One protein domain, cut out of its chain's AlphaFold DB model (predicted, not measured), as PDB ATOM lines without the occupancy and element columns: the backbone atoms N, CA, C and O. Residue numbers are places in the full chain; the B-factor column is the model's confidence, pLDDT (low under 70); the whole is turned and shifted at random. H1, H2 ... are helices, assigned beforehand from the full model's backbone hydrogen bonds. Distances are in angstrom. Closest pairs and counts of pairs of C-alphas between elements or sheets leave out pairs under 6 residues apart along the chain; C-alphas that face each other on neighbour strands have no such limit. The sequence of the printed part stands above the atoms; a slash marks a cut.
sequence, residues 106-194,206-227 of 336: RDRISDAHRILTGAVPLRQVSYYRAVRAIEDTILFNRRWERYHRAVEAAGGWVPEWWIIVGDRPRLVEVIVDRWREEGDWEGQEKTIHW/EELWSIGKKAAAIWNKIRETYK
ATOM      1  N   ARG A 106     -36.247  -0.787  56.758       90.44
ATOM      2  CA  ARG A 106     -35.756  -1.771  55.796       90.44
ATOM      3  C   ARG A 106     -36.738  -2.911  55.514       90.44
ATOM      4  O   ARG A 106     -36.948  -3.256  54.348       90.44
ATOM      5  N   ASP A 107     -37.346  -3.489  56.551       91.44
ATOM      6  CA  ASP A 107     -38.320  -4.576  56.392       91.44
ATOM      7  C   ASP A 107     -39.605  -4.079  55.733       91.44
ATOM      8  O   ASP A 107     -40.160  -4.769  54.882       91.44
ATOM      9  N   ARG A 108     -40.048  -2.864  56.067       91.50
ATOM     10  CA  ARG A 108     -41.207  -2.212  55.437       91.50
ATOM     11  C   ARG A 108     -40.988  -1.961  53.950       91.50
ATOM     12  O   ARG A 108     -41.863  -2.276  53.145       91.50
ATOM     13  N   ILE A 109     -39.807  -1.470  53.570       93.00
ATOM     14  CA  ILE A 109     -39.420  -1.286  52.164       93.00
ATOM     15  C   ILE A 109     -39.424  -2.629  51.435       93.00
ATOM     16  O   ILE A 109     -40.023  -2.747  50.366       93.00
ATOM     17  N   SER A 110     -38.798  -3.653  52.023       93.81
ATOM     18  CA  SER A 110     -38.764  -4.992  51.432       93.81
ATOM     19  C   SER A 110     -40.170  -5.583  51.282       93.81
ATOM     20  O   SER A 110     -40.501  -6.133  50.231       93.81
ATOM     21  N   ASP A 111     -41.019  -5.438  52.300       93.00
ATOM     22  CA  ASP A 111     -42.399  -5.924  52.300       93.00
ATOM     23  C   ASP A 111     -43.220  -5.257  51.189       93.00
ATOM     24  O   ASP A 111     -43.792  -5.942  50.336       93.00
ATOM     25  N   ALA A 112     -43.201  -3.922  51.134       92.00
ATOM     26  CA  ALA A 112     -43.886  -3.148  50.105       92.00
ATOM     27  C   ALA A 112     -43.378  -3.503  48.699       92.00
ATOM     28  O   ALA A 112     -44.180  -3.778  47.806       92.00
ATOM     29  N   HIS A 113     -42.057  -3.593  48.505       93.00
ATOM     30  CA  HIS A 113     -41.467  -3.967  47.220       93.00
ATOM     31  C   HIS A 113     -41.926  -5.358  46.767       93.00
ATOM     32  O   HIS A 113     -42.364  -5.535  45.629       93.00
ATOM     33  N   ARG A 114     -41.886  -6.357  47.656       91.69
ATOM     34  CA  ARG A 114     -42.291  -7.735  47.333       91.69
ATOM     35  C   ARG A 114     -43.781  -7.850  47.023       91.69
ATOM     36  O   ARG A 114     -44.161  -8.645  46.164       91.69
ATOM     37  N   ILE A 115     -44.622  -7.070  47.697       90.69
ATOM     38  CA  ILE A 115     -46.058  -7.006  47.407       90.69
ATOM     39  C   ILE A 115     -46.287  -6.374  46.026       90.69
ATOM     40  O   ILE A 115     -46.964  -6.966  45.188       90.69
ATOM     41  N   LEU A 116     -45.681  -5.214  45.753       88.88
ATOM     42  CA  LEU A 116     -45.887  -4.455  44.513       88.88
ATOM     43  C   LEU A 116     -45.290  -5.120  43.272       88.88
ATOM     44  O   LEU A 116     -45.840  -4.993  42.184       88.88
ATOM     45  N   THR A 117     -44.199  -5.868  43.415       87.25
ATOM     46  CA  THR A 117     -43.623  -6.668  42.318       87.25
ATOM     47  C   THR A 117     -44.366  -7.988  42.088       87.25
ATOM     48  O   THR A 117     -44.154  -8.661  41.070       87.25
ATOM     49  N   GLY A 118     -45.267  -8.357  43.006       84.19
ATOM     50  CA  GLY A 118     -46.013  -9.611  42.990       84.19
ATOM     51  C   GLY A 118     -45.196 -10.827  43.431       84.19
ATOM     52  O   GLY A 118     -45.644 -11.952  43.223       84.19
ATOM     53  N   ALA A 119     -44.019 -10.623  44.034       88.00
ATOM     54  CA  ALA A 119     -43.247 -11.691  44.667       88.00
ATOM     55  C   ALA A 119     -44.004 -12.310  45.856       88.00
ATOM     56  O   ALA A 119     -43.860 -13.498  46.136       88.00
ATOM     57  N   VAL A 120     -44.840 -11.517  46.534       87.00
ATOM     58  CA  VAL A 120     -45.858 -12.002  47.474       87.00
ATOM     59  C   VAL A 120     -47.227 -11.932  46.787       87.00
ATOM     60  O   VAL A 120     -47.678 -10.841  46.434       87.00
ATOM     61  N   PRO A 121     -47.925 -13.066  46.594       85.56
ATOM     62  CA  PRO A 121     -49.267 -13.063  46.026       85.56
ATOM     63  C   PRO A 121     -50.247 -12.298  46.920       85.56
ATOM     64  O   PRO A 121     -50.325 -12.566  48.116       85.56
ATOM     65  N   LEU A 122     -51.086 -11.436  46.337       82.62
ATOM     66  CA  LEU A 122     -52.076 -10.641  47.087       82.62
ATOM     67  C   LEU A 122     -53.013 -11.485  47.970       82.62
ATOM     68  O   LEU A 122     -53.423 -11.038  49.031       82.62
ATOM     69  N   ARG A 123     -53.301 -12.734  47.577       82.62
ATOM     70  CA  ARG A 123     -54.116 -13.675  48.373       82.62
ATOM     71  C   ARG A 123     -53.499 -14.024  49.735       82.62
ATOM     72  O   ARG A 123     -54.214 -14.494  50.607       82.62
ATOM     73  N   GLN A 124     -52.189 -13.839  49.895       85.31
ATOM     74  CA  GLN A 124     -51.442 -14.094  51.131       85.31
ATOM     75  C   GLN A 124     -51.198 -12.810  51.941       85.31
ATOM     76  O   GLN A 124     -50.549 -12.847  52.987       85.31
ATOM     77  N   VAL A 125     -51.682 -11.660  51.461       84.88
ATOM     78  CA  VAL A 125     -51.520 -10.371  52.131       84.88
ATOM     79  C   VAL A 125     -52.759 -10.111  52.984       84.88
ATOM     80  O   VAL A 125     -53.876 -10.018  52.474       84.88
ATOM     81  N   SER A 126     -52.563 -10.009  54.301       85.38
ATOM     82  CA  SER A 126     -53.632  -9.630  55.225       85.38
ATOM     83  C   SER A 126     -54.048  -8.174  55.006       85.38
ATOM     84  O   SER A 126     -53.255  -7.357  54.539       85.38
ATOM     85  N   TYR A 127     -55.279  -7.836  55.392       81.94
ATOM     86  CA  TYR A 127     -55.817  -6.481  55.261       81.94
ATOM     87  C   TYR A 127     -54.877  -5.413  55.848       81.94
ATOM     88  O   TYR A 127     -54.466  -4.497  55.143       81.94
ATOM     89  N   TYR A 128     -54.448  -5.579  57.104       84.31
ATOM     90  CA  TYR A 128     -53.562  -4.622  57.778       84.31
ATOM     91  C   TYR A 128     -52.183  -4.504  57.122       84.31
ATOM     92  O   TYR A 128     -51.621  -3.413  57.052       84.31
ATOM     93  N   ARG A 129     -51.640  -5.610  56.599       86.94
ATOM     94  CA  ARG A 129     -50.373  -5.594  55.854       86.94
ATOM     95  C   ARG A 129     -50.521  -4.850  54.527       86.94
ATOM     96  O   ARG A 129     -49.623  -4.100  54.168       86.94
ATOM     97  N   ALA A 130     -51.649  -5.020  53.834       83.81
ATOM     98  CA  ALA A 130     -51.950  -4.293  52.604       83.81
ATOM     99  C   ALA A 130     -52.110  -2.789  52.864       83.81
ATOM    100  O   ALA A 130     -51.488  -1.996  52.167       83.81
ATOM    101  N   VAL A 131     -52.876  -2.397  53.888       84.19
ATOM    102  CA  VAL A 131     -53.059  -0.983  54.265       84.19
ATOM    103  C   VAL A 131     -51.724  -0.334  54.631       84.19
ATOM    104  O   VAL A 131     -51.395   0.718  54.093       84.19
ATOM    105  N   ARG A 132     -50.900  -0.996  55.449       87.31
ATOM    106  CA  ARG A 132     -49.555  -0.500  55.762       87.31
ATOM    107  C   ARG A 132     -48.689  -0.364  54.509       87.31
ATOM    108  O   ARG A 132     -48.045   0.659  54.327       87.31
ATOM    109  N   ALA A 133     -48.699  -1.356  53.616       88.19
ATOM    110  CA  ALA A 133     -47.961  -1.270  52.357       88.19
ATOM    111  C   ALA A 133     -48.438  -0.094  51.484       88.19
ATOM    112  O   ALA A 133     -47.620   0.500  50.782       88.19
ATOM    113  N   ILE A 134     -49.725   0.279  51.541       85.81
ATOM    114  CA  ILE A 134     -50.249   1.490  50.891       85.81
ATOM    115  C   ILE A 134     -49.608   2.743  51.490       85.81
ATOM    116  O   ILE A 134     -49.024   3.546  50.762       85.81
ATOM    117  N   GLU A 135     -49.690   2.908  52.805       86.50
ATOM    118  CA  GLU A 135     -49.129   4.070  53.503       86.50
ATOM    119  C   GLU A 135     -47.620   4.202  53.266       86.50
ATOM    120  O   GLU A 135     -47.133   5.274  52.897       86.50
ATOM    121  N   ASP A 136     -46.901   3.085  53.374       90.56
ATOM    122  CA  ASP A 136     -45.461   2.986  53.144       90.56
ATOM    123  C   ASP A 136     -45.100   3.375  51.710       90.56
ATOM    124  O   ASP A 136     -44.212   4.194  51.491       90.56
ATOM    125  N   THR A 137     -45.839   2.878  50.717       90.56
ATOM    126  CA  THR A 137     -45.592   3.213  49.307       90.56
ATOM    127  C   THR A 137     -45.816   4.697  49.025       90.56
ATOM    128  O   THR A 137     -45.040   5.303  48.288       90.56
ATOM    129  N   ILE A 138     -46.851   5.310  49.615       89.00
ATOM    130  CA  ILE A 138     -47.101   6.754  49.481       89.00
ATOM    131  C   ILE A 138     -45.943   7.546  50.090       89.00
ATOM    132  O   ILE A 138     -45.463   8.502  49.476       89.00
ATOM    133  N   LEU A 139     -45.483   7.143  51.278       89.62
ATOM    134  CA  LEU A 139     -44.334   7.754  51.935       89.62
ATOM    135  C   LEU A 139     -43.084   7.642  51.054       89.62
ATOM    136  O   LEU A 139     -42.471   8.662  50.747       89.62
ATOM    137  N   PHE A 140     -42.734   6.438  50.601       91.50
ATOM    138  CA  PHE A 140     -41.530   6.197  49.803       91.50
ATOM    139  C   PHE A 140     -41.567   6.943  48.471       91.50
ATOM    140  O   PHE A 140     -40.577   7.576  48.119       91.50
ATOM    141  N   ASN A 141     -42.713   6.974  47.780       90.81
ATOM    142  CA  ASN A 141     -42.877   7.744  46.544       90.81
ATOM    143  C   ASN A 141     -42.592   9.236  46.754       90.81
ATOM    144  O   ASN A 141     -41.839   9.822  45.984       90.81
ATOM    145  N   ARG A 142     -43.138   9.843  47.816       89.38
ATOM    146  CA  ARG A 142     -42.914  11.270  48.109       89.38
ATOM    147  C   ARG A 142     -41.445  11.583  48.389       89.38
ATOM    148  O   ARG A 142     -40.947  12.616  47.958       89.38
ATOM    149  N   ARG A 143     -40.756  10.711  49.131       88.56
ATOM    150  CA  ARG A 143     -39.327  10.880  49.457       88.56
ATOM    151  C   ARG A 143     -38.454  10.687  48.225       88.56
ATOM    152  O   ARG A 143     -37.561  11.488  47.975       88.56
ATOM    153  N   TRP A 144     -38.768   9.664  47.439       90.38
ATOM    154  CA  TRP A 144     -38.075   9.357  46.200       90.38
ATOM    155  C   TRP A 144     -38.207  10.477  45.174       90.38
ATOM    156  O   TRP A 144     -37.217  10.863  44.571       90.38
ATOM    157  N   GLU A 145     -39.401  11.045  45.014       89.38
ATOM    158  CA  GLU A 145     -39.641  12.149  44.084       89.38
ATOM    159  C   GLU A 145     -38.789  13.381  44.425       89.38
ATOM    160  O   GLU A 145     -38.225  14.010  43.530       89.38
ATOM    161  N   ARG A 146     -38.637  13.706  45.716       85.94
ATOM    162  CA  ARG A 146     -37.761  14.807  46.159       85.94
ATOM    163  C   ARG A 146     -36.308  14.538  45.791       85.94
ATOM    164  O   ARG A 146     -35.659  15.390  45.192       85.94
ATOM    165  N   TYR A 147     -35.836  13.338  46.102       86.06
ATOM    166  CA  TYR A 147     -34.485  12.916  45.776       86.06
ATOM    167  C   TYR A 147     -34.231  12.894  44.258       86.06
ATOM    168  O   TYR A 147     -33.218  13.419  43.806       86.06
ATOM    169  N   HIS A 148     -35.171  12.382  43.459       87.25
ATOM    170  CA  HIS A 148     -35.094  12.388  41.997       87.25
ATOM    171  C   HIS A 148     -34.937  13.809  41.448       87.25
ATOM    172  O   HIS A 148     -34.037  14.064  40.655       87.25
ATOM    173  N   ARG A 149     -35.767  14.755  41.907       85.38
ATOM    174  CA  ARG A 149     -35.662  16.166  41.496       85.38
ATOM    175  C   ARG A 149     -34.314  16.781  41.877       85.38
ATOM    176  O   ARG A 149     -33.763  17.550  41.099       85.38
ATOM    177  N   ALA A 150     -33.779  16.442  43.051       82.44
ATOM    178  CA  ALA A 150     -32.477  16.935  43.495       82.44
ATOM    179  C   ALA A 150     -31.325  16.396  42.637       82.44
ATOM    180  O   ALA A 150     -30.447  17.152  42.233       82.44
ATOM    181  N   VAL A 151     -31.353  15.101  42.314       82.38
ATOM    182  CA  VAL A 151     -30.400  14.483  41.382       82.38
ATOM    183  C   VAL A 151     -30.478  15.167  40.017       82.38
ATOM    184  O   VAL A 151     -29.443  15.518  39.457       82.38
ATOM    185  N   GLU A 152     -31.687  15.341  39.484       83.56
ATOM    186  CA  GLU A 152     -31.910  15.945  38.168       83.56
ATOM    187  C   GLU A 152     -31.382  17.387  38.124       83.56
ATOM    188  O   GLU A 152     -30.697  17.765  37.173       83.56
ATOM    189  N   ALA A 153     -31.608  18.168  39.185       82.12
ATOM    190  CA  ALA A 153     -31.065  19.519  39.329       82.12
ATOM    191  C   ALA A 153     -29.526  19.542  39.377       82.12
ATOM    192  O   ALA A 153     -28.907  20.457  38.835       82.12
ATOM    193  N   ALA A 154     -28.905  18.516  39.965       79.50
ATOM    194  CA  ALA A 154     -27.455  18.332  39.976       79.50
ATOM    195  C   ALA A 154     -26.889  17.772  38.649       79.50
ATOM    196  O   ALA A 154     -25.679  17.587  38.530       79.50
ATOM    197  N   GLY A 155     -27.737  17.495  37.650       76.00
ATOM    198  CA  GLY A 155     -27.339  16.918  36.362       76.00
ATOM    199  C   GLY A 155     -27.053  15.413  36.401       76.00
ATOM    200  O   GLY A 155     -26.515  14.868  35.437       76.00
ATOM    201  N   GLY A 156     -27.397  14.740  37.502       77.56
ATOM    202  CA  GLY A 156     -27.300  13.291  37.628       77.56
ATOM    203  C   GLY A 156     -28.498  12.570  37.009       77.56
ATOM    204  O   GLY A 156     -29.465  13.180  36.550       77.56
ATOM    205  N   TRP A 157     -28.463  11.240  37.056       82.00
ATOM    206  CA  TRP A 157     -29.594  10.402  36.670       82.00
ATOM    207  C   TRP A 157     -29.874   9.350  37.739       82.00
ATOM    208  O   TRP A 157     -28.956   8.691  38.228       82.00
ATOM    209  N   VAL A 158     -31.152   9.177  38.071       83.88
ATOM    210  CA  VAL A 158     -31.654   8.096  38.922       83.88
ATOM    211  C   VAL A 158     -32.976   7.573  38.373       83.88
ATOM    212  O   VAL A 158     -33.655   8.291  37.639       83.88
ATOM    213  N   PRO A 159     -33.381   6.340  38.720       83.44
ATOM    214  CA  PRO A 159     -34.680   5.824  38.312       83.44
ATOM    215  C   PRO A 159     -35.838   6.708  38.791       83.44
ATOM    216  O   PRO A 159     -35.835   7.183  39.924       83.44
ATOM    217  N   GLU A 160     -36.877   6.860  37.968       84.69
ATOM    218  CA  GLU A 160     -38.059   7.678  38.297       84.69
ATOM    219  C   GLU A 160     -38.830   7.155  39.520       84.69
ATOM    220  O   GLU A 160     -39.455   7.922  40.252       84.69
ATOM    221  N   TRP A 161     -38.769   5.844  39.778       86.06
ATOM    222  CA  TRP A 161     -39.528   5.191  40.842       86.06
ATOM    223  C   TRP A 161     -38.640   4.337  41.744       86.06
ATOM    224  O   TRP A 161     -37.914   3.467  41.261       86.06
ATOM    225  N   TRP A 162     -38.800   4.484  43.064       89.88
ATOM    226  CA  TRP A 162     -38.074   3.685  44.064       89.88
ATOM    227  C   TRP A 162     -38.278   2.179  43.881       89.88
ATOM    228  O   TRP A 162     -37.414   1.391  44.249       89.88
ATOM    229  N   ILE A 163     -39.411   1.759  43.303       89.69
ATOM    230  CA  ILE A 163     -39.728   0.341  43.105       89.69
ATOM    231  C   ILE A 163     -38.691  -0.371  42.231       89.69
ATOM    232  O   ILE A 163     -38.496  -1.570  42.394       89.69
ATOM    233  N   ILE A 164     -38.007   0.368  41.352       86.06
ATOM    234  CA  ILE A 164     -36.947  -0.141  40.475       86.06
ATOM    235  C   ILE A 164     -35.726  -0.593  41.287       86.06
ATOM    236  O   ILE A 164     -35.075  -1.557  40.911       86.06
ATOM    237  N   VAL A 165     -35.450   0.076  42.408       83.62
ATOM    238  CA  VAL A 165     -34.295  -0.179  43.290       83.62
ATOM    239  C   VAL A 165     -34.709  -0.766  44.645       83.62
ATOM    240  O   VAL A 165     -33.914  -0.851  45.581       83.62
ATOM    241  N   GLY A 166     -35.990  -1.121  44.787       80.81
ATOM    242  CA  GLY A 166     -36.573  -1.589  46.045       80.81
ATOM    243  C   GLY A 166     -36.102  -2.985  46.466       80.81
ATOM    244  O   GLY A 166     -36.314  -3.382  47.612       80.81
ATOM    245  N   ASP A 167     -35.422  -3.706  45.576       82.81
ATOM    246  CA  ASP A 167     -34.684  -4.939  45.860       82.81
ATOM    247  C   ASP A 167     -33.431  -4.684  46.721       82.81
ATOM    248  O   ASP A 167     -32.940  -5.589  47.403       82.81
ATOM    249  N   ARG A 168     -32.963  -3.429  46.774       83.81
ATOM    250  CA  ARG A 168     -31.870  -2.941  47.622       83.81
ATOM    251  C   ARG A 168     -32.415  -2.021  48.724       83.81
ATOM    252  O   ARG A 168     -32.150  -0.817  48.724       83.81
ATOM    253  N   PRO A 169     -33.122  -2.561  49.735       85.25
ATOM    254  CA  PRO A 169     -33.874  -1.752  50.693       85.25
ATOM    255  C   PRO A 169     -33.001  -0.805  51.527       85.25
ATOM    256  O   PRO A 169     -33.489   0.234  51.947       85.25
ATOM    257  N   ARG A 170     -31.706  -1.108  51.711       84.12
ATOM    258  CA  ARG A 170     -30.752  -0.216  52.400       84.12
ATOM    259  C   ARG A 170     -30.589   1.136  51.697       84.12
ATOM    260  O   ARG A 170     -30.432   2.149  52.360       84.12
ATOM    261  N   LEU A 171     -30.600   1.152  50.363       80.50
ATOM    262  CA  LEU A 171     -30.426   2.390  49.597       80.50
ATOM    263  C   LEU A 171     -31.670   3.273  49.708       80.50
ATOM    264  O   LEU A 171     -31.570   4.475  49.942       80.50
ATOM    265  N   VAL A 172     -32.845   2.652  49.595       85.81
ATOM    266  CA  VAL A 172     -34.130   3.338  49.753       85.81
ATOM    267  C   VAL A 172     -34.296   3.856  51.184       85.81
ATOM    268  O   VAL A 172     -34.743   4.982  51.361       85.81
ATOM    269  N   GLU A 173     -33.889   3.084  52.192       88.81
ATOM    270  CA  GLU A 173     -33.907   3.472  53.610       88.81
ATOM    271  C   GLU A 173     -33.120   4.764  53.856       88.81
ATOM    272  O   GLU A 173     -33.686   5.734  54.354       88.81
ATOM    273  N   VAL A 174     -31.866   4.830  53.389       84.12
ATOM    274  CA  VAL A 174     -31.022   6.033  53.512       84.12
ATOM    275  C   VAL A 174     -31.691   7.265  52.899       84.12
ATOM    276  O   VAL A 174     -31.607   8.358  53.457       84.12
ATOM    277  N   ILE A 175     -32.369   7.111  51.759       83.94
ATOM    278  CA  ILE A 175     -33.067   8.222  51.099       83.94
ATOM    279  C   ILE A 175     -34.322   8.612  51.867       83.94
ATOM    280  O   ILE A 175     -34.559   9.796  52.086       83.94
ATOM    281  N   VAL A 176     -35.126   7.643  52.294       85.06
ATOM    282  CA  VAL A 176     -36.354   7.908  53.049       85.06
ATOM    283  C   VAL A 176     -36.049   8.640  54.356       85.06
ATOM    284  O   VAL A 176     -36.761   9.593  54.679       85.06
ATOM    285  N   ASP A 177     -34.980   8.248  55.052       82.44
ATOM    286  CA  ASP A 177     -34.545   8.885  56.295       82.44
ATOM    287  C   ASP A 177     -33.988  10.292  56.063       82.44
ATOM    288  O   ASP A 177     -34.387  11.233  56.749       82.44
ATOM    289  N   ARG A 178     -33.109  10.475  55.067       76.56
ATOM    290  CA  ARG A 178     -32.484  11.783  54.790       76.56
ATOM    291  C   ARG A 178     -33.459  12.808  54.228       76.56
ATOM    292  O   ARG A 178     -33.375  13.983  54.560       76.56
ATOM    293  N   TRP A 179     -34.404  12.373  53.401       75.19
ATOM    294  CA  TRP A 179     -35.354  13.257  52.723       75.19
ATOM    295  C   TRP A 179     -36.661  13.422  53.505       75.19
ATOM    296  O   TRP A 179     -37.707  13.715  52.915       75.19
ATOM    297  N   ARG A 180     -36.624  13.213  54.832       75.12
ATOM    298  CA  ARG A 180     -37.785  13.250  55.735       75.12
ATOM    299  C   ARG A 180     -38.396  14.647  55.901       75.12
ATOM    300  O   ARG A 180     -39.613  14.767  56.078       75.12
ATOM    301  N   GLU A 181     -37.609  15.700  55.771       71.81
ATOM    302  CA  GLU A 181     -38.066  17.080  55.947       71.81
ATOM    303  C   GLU A 181     -37.891  17.884  54.657       71.81
ATOM    304  O   GLU A 181     -37.198  17.469  53.733       71.81
ATOM    305  N   GLU A 182     -38.644  18.974  54.524       62.62
ATOM    306  CA  GLU A 182     -38.706  19.790  53.301       62.62
ATOM    307  C   GLU A 182     -37.718  20.970  53.322       62.62
ATOM    308  O   GLU A 182     -37.651  21.704  52.344       62.62
ATOM    309  N   GLY A 183     -36.960  21.147  54.414       56.69
ATOM    310  CA  GLY A 183     -36.140  22.338  54.673       56.69
ATOM    311  C   GLY A 183     -34.616  22.169  54.594       56.69
ATOM    312  O   GLY A 183     -33.923  23.177  54.601       56.69
ATOM    313  N   ASP A 184     -34.084  20.952  54.474       57.06
ATOM    314  CA  ASP A 184     -32.641  20.670  54.648       57.06
ATOM    315  C   ASP A 184     -31.837  20.595  53.332       57.06
ATOM    316  O   ASP A 184     -30.895  19.815  53.184       57.06
ATOM    317  N   TRP A 185     -32.195  21.418  52.345       56.72
ATOM    318  CA  TRP A 185     -31.625  21.348  50.990       56.72
ATOM    319  C   TRP A 185     -30.106  21.601  50.936       56.72
ATOM    320  O   TRP A 185     -29.395  20.888  50.229       56.72
ATOM    321  N   GLU A 186     -29.577  22.543  51.726       55.62
ATOM    322  CA  GLU A 186     -28.151  22.931  51.682       55.62
ATOM    323  C   GLU A 186     -27.192  21.839  52.199       55.62
ATOM    324  O   GLU A 186     -26.039  21.761  51.769       55.62
ATOM    325  N   GLY A 187     -27.651  20.958  53.096       56.38
ATOM    326  CA  GLY A 187     -26.878  19.796  53.554       56.38
ATOM    327  C   GLY A 187     -26.979  18.587  52.616       56.38
ATOM    328  O   GLY A 187     -26.099  17.722  52.612       56.38
ATOM    329  N   GLN A 188     -28.038  18.528  51.806       60.09
ATOM    330  CA  GLN A 188     -28.407  17.355  51.015       60.09
ATOM    331  C   GLN A 188     -27.676  17.280  49.666       60.09
ATOM    332  O   GLN A 188     -27.333  16.172  49.242       60.09
ATOM    333  N   GLU A 189     -27.334  18.415  49.041       56.97
ATOM    334  CA  GLU A 189     -26.603  18.468  47.759       56.97
ATOM    335  C   GLU A 189     -25.244  17.748  47.802       56.97
ATOM    336  O   GLU A 189     -24.867  17.056  46.857       56.97
ATOM    337  N   LYS A 190     -24.535  17.810  48.938       53.06
ATOM    338  CA  LYS A 190     -23.230  17.143  49.134       53.06
ATOM    339  C   LYS A 190     -23.320  15.617  49.239       53.06
ATOM    340  O   LYS A 190     -22.296  14.947  49.332       53.06
ATOM    341  N   THR A 191     -24.531  15.064  49.270       57.69
ATOM    342  CA  THR A 191     -24.786  13.638  49.522       57.69
ATOM    343  C   THR A 191     -25.637  12.976  48.443       57.69
ATOM    344  O   THR A 191     -26.174  11.884  48.647       57.69
ATOM    345  N   ILE A 192     -25.771  13.625  47.286       63.56
ATOM    346  CA  ILE A 192     -26.438  13.044  46.125       63.56
ATOM    347  C   ILE A 192     -25.569  11.888  45.606       63.56
ATOM    348  O   ILE A 192     -24.505  12.092  45.034       63.56
ATOM    349  N   HIS A 193     -26.022  10.655  45.834       60.88
ATOM    350  CA  HIS A 193     -25.352   9.439  45.365       60.88
ATOM    351  C   HIS A 193     -26.020   8.940  44.076       60.88
ATOM    352  O   HIS A 193     -27.111   8.396  44.162       60.88
ATOM    353  N   TRP A 194     -25.423   9.091  42.891       66.00
ATOM    354  CA  TRP A 194     -26.007   8.589  41.627       66.00
ATOM    355  C   TRP A 194     -25.407   7.258  41.135       66.00
ATOM    356  O   TRP A 194     -25.817   6.748  40.092       66.00
ATOM    357  N   GLU A 206     -37.016  -0.012  28.503       82.56
ATOM    358  CA  GLU A 206     -38.175  -0.897  28.337       82.56
ATOM    359  C   GLU A 206     -38.398  -1.814  29.549       82.56
ATOM    360  O   GLU A 206     -39.542  -2.017  29.967       82.56
ATOM    361  N   GLU A 207     -37.324  -2.333  30.149       80.75
ATOM    362  CA  GLU A 207     -37.392  -3.147  31.368       80.75
ATOM    363  C   GLU A 207     -37.865  -2.314  32.560       80.75
ATOM    364  O   GLU A 207     -38.790  -2.724  33.267       80.75
ATOM    365  N   LEU A 208     -37.305  -1.111  32.734       79.75
ATOM    366  CA  LEU A 208     -37.721  -0.166  33.775       79.75
ATOM    367  C   LEU A 208     -39.213   0.172  33.657       79.75
ATOM    368  O   LEU A 208     -39.969   0.104  34.632       79.75
ATOM    369  N   TRP A 209     -39.656   0.462  32.435       81.12
ATOM    370  CA  TRP A 209     -41.046   0.771  32.125       81.12
ATOM    371  C   TRP A 209     -41.989  -0.404  32.403       81.12
ATOM    372  O   TRP A 209     -43.087  -0.222  32.939       81.12
ATOM    373  N   SER A 210     -41.568  -1.628  32.075       84.50
ATOM    374  CA  SER A 210     -42.331  -2.853  32.342       84.50
ATOM    375  C   SER A 210     -42.507  -3.105  33.844       84.50
ATOM    376  O   SER A 210     -43.624  -3.376  34.302       84.50
ATOM    377  N   ILE A 211     -41.431  -2.943  34.626       82.31
ATOM    378  CA  ILE A 211     -41.454  -3.082  36.090       82.31
ATOM    379  C   ILE A 211     -42.451  -2.095  36.694       82.31
ATOM    380  O   ILE A 211     -43.329  -2.491  37.466       82.31
ATOM    381  N   GLY A 212     -42.370  -0.826  36.301       83.88
ATOM    382  CA  GLY A 212     -43.265   0.190  36.833       83.88
ATOM    383  C   GLY A 212     -44.723   0.009  36.417       83.88
ATOM    384  O   GLY A 212     -45.611   0.136  37.257       83.88
ATOM    385  N   LYS A 213     -44.998  -0.404  35.173       86.25
ATOM    386  CA  LYS A 213     -46.361  -0.771  34.742       86.25
ATOM    387  C   LYS A 213     -46.948  -1.902  35.579       86.25
ATOM    388  O   LYS A 213     -48.112  -1.834  35.981       86.25
ATOM    389  N   LYS A 214     -46.158  -2.944  35.849       86.75
ATOM    390  CA  LYS A 214     -46.591  -4.080  36.672       86.75
ATOM    391  C   LYS A 214     -46.870  -3.641  38.111       86.75
ATOM    392  O   LYS A 214     -47.918  -3.991  38.656       86.75
ATOM    393  N   ALA A 215     -45.976  -2.842  38.688       85.56
ATOM    394  CA  ALA A 215     -46.147  -2.287  40.024       85.56
ATOM    395  C   ALA A 215     -47.394  -1.397  40.114       85.56
ATOM    396  O   ALA A 215     -48.188  -1.557  41.037       85.56
ATOM    397  N   ALA A 216     -47.632  -0.534  39.122       86.38
ATOM    398  CA  ALA A 216     -48.815   0.318  39.050       86.38
ATOM    399  C   ALA A 216     -50.120  -0.492  38.944       86.38
ATOM    400  O   ALA A 216     -51.109  -0.174  39.603       86.38
ATOM    401  N   ALA A 217     -50.132  -1.573  38.162       86.88
ATOM    402  CA  ALA A 217     -51.294  -2.453  38.059       86.88
ATOM    403  C   ALA A 217     -51.615  -3.146  39.396       86.88
ATOM    404  O   ALA A 217     -52.775  -3.210  39.807       86.88
ATOM    405  N   ILE A 218     -50.589  -3.641  40.096       85.25
ATOM    406  CA  ILE A 218     -50.750  -4.267  41.415       85.25
ATOM    407  C   ILE A 218     -51.168  -3.227  42.458       85.25
ATOM    408  O   ILE A 218     -52.077  -3.491  43.240       85.25
ATOM    409  N   TRP A 219     -50.574  -2.037  42.425       85.19
ATOM    410  CA  TRP A 219     -50.945  -0.908  43.272       85.19
ATOM    411  C   TRP A 219     -52.426  -0.551  43.149       85.19
ATOM    412  O   TRP A 219     -53.136  -0.491  44.154       85.19
ATOM    413  N   ASN A 220     -52.919  -0.382  41.919       85.25
ATOM    414  CA  ASN A 220     -54.326  -0.077  41.665       85.25
ATOM    415  C   ASN A 220     -55.235  -1.185  42.200       85.25
ATOM    416  O   ASN A 220     -56.210  -0.906  42.894       85.25
ATOM    417  N   LYS A 221     -54.856  -2.449  41.984       86.12
ATOM    418  CA  LYS A 221     -55.600  -3.596  42.511       86.12
ATOM    419  C   LYS A 221     -55.635  -3.623  44.040       86.12
ATOM    420  O   LYS A 221     -56.679  -3.932  44.615       86.12
ATOM    421  N   ILE A 222     -54.523  -3.300  44.702       83.12
ATOM    422  CA  ILE A 222     -54.462  -3.192  46.164       83.12
ATOM    423  C   ILE A 222     -55.391  -2.073  46.639       83.12
ATOM    424  O   ILE A 222     -56.203  -2.309  47.523       83.12
ATOM    425  N   ARG A 223     -55.339  -0.895  46.015       78.44
ATOM    426  CA  ARG A 223     -56.174   0.258  46.380       78.44
ATOM    427  C   ARG A 223     -57.674   0.003  46.188       78.44
ATOM    428  O   ARG A 223     -58.485   0.485  46.974       78.44
ATOM    429  N   GLU A 224     -58.050  -0.738  45.149       82.19
ATOM    430  CA  GLU A 224     -59.442  -1.120  44.888       82.19
ATOM    431  C   GLU A 224     -59.953  -2.172  45.878       82.19
ATOM    432  O   GLU A 224     -61.072  -2.057  46.379       82.19
ATOM    433  N   THR A 225     -59.128  -3.185  46.160       79.31
ATOM    434  CA  THR A 225     -59.499  -4.341  46.995       79.31
ATOM    435  C   THR A 225     -59.452  -4.002  48.484       79.31
ATOM    436  O   THR A 225     -60.328  -4.395  49.249       79.31
ATOM    437  N   TYR A 226     -58.428  -3.260  48.896       74.25
ATOM    438  CA  TYR A 226     -58.136  -2.901  50.277       74.25
ATOM    439  C   TYR A 226     -58.326  -1.399  50.431       74.25
ATOM    440  O   TYR A 226     -57.371  -0.633  50.571       74.25
ATOM    441  N   LYS A 227     -59.588  -0.966  50.382       67.50
ATOM    442  CA  LYS A 227     -59.909   0.401  50.784       67.50
ATOM    443  C   LYS A 227     -59.559   0.551  52.270       67.50
ATOM    444  O   LYS A 227     -59.942  -0.329  53.054       67.50
TER     445      LYS A 227
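Overview. This is residues 106 to 194 and 206 to 227 of the 336 residues of an uncharacterized protein of Gloeophyllum trabeum (strain ATCC 11539 / FP-39264 / Madison 617) (UniProt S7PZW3). One long helix, H2, is the spine; H1 and H3 pack across it, H5 packs on H1, and H4 lies near H2's far end. The printed part, 111 residues, has five named helices, H1 to H5: all helix, mostly crossed. It is compact, radius of gyration of the C-alphas 14.5 A, spanning 44 by 30 by 21 A.

Arrangement. Find H1, residues 106 to 116; H2, residues 127 to 153, touches it with residues 133 to 137 alone, closest at the C-alphas of Ala 133 and Ala 112, 5.0 A. Every O i to N i+4 pair is within hydrogen-bond range except in H4, residues 185 to 191: 1 of 3, beside 2 of 4 O i to N i+3.

Along the chain. Find C-alpha 106 at (-35.756, -1.771, 55.796). H2 runs 39.3 A. After H3, residues 169 to 178, H5, residues 206 to 225, ends at (-59.499, -4.341, 46.995).

Size, cuts and confidence. Residues 195 to 205 are not printed; C-alphas 194 and 206 are 20.4 A apart. The link H2 to H3 is long; confidence is low at residues 182 to 194 and 227.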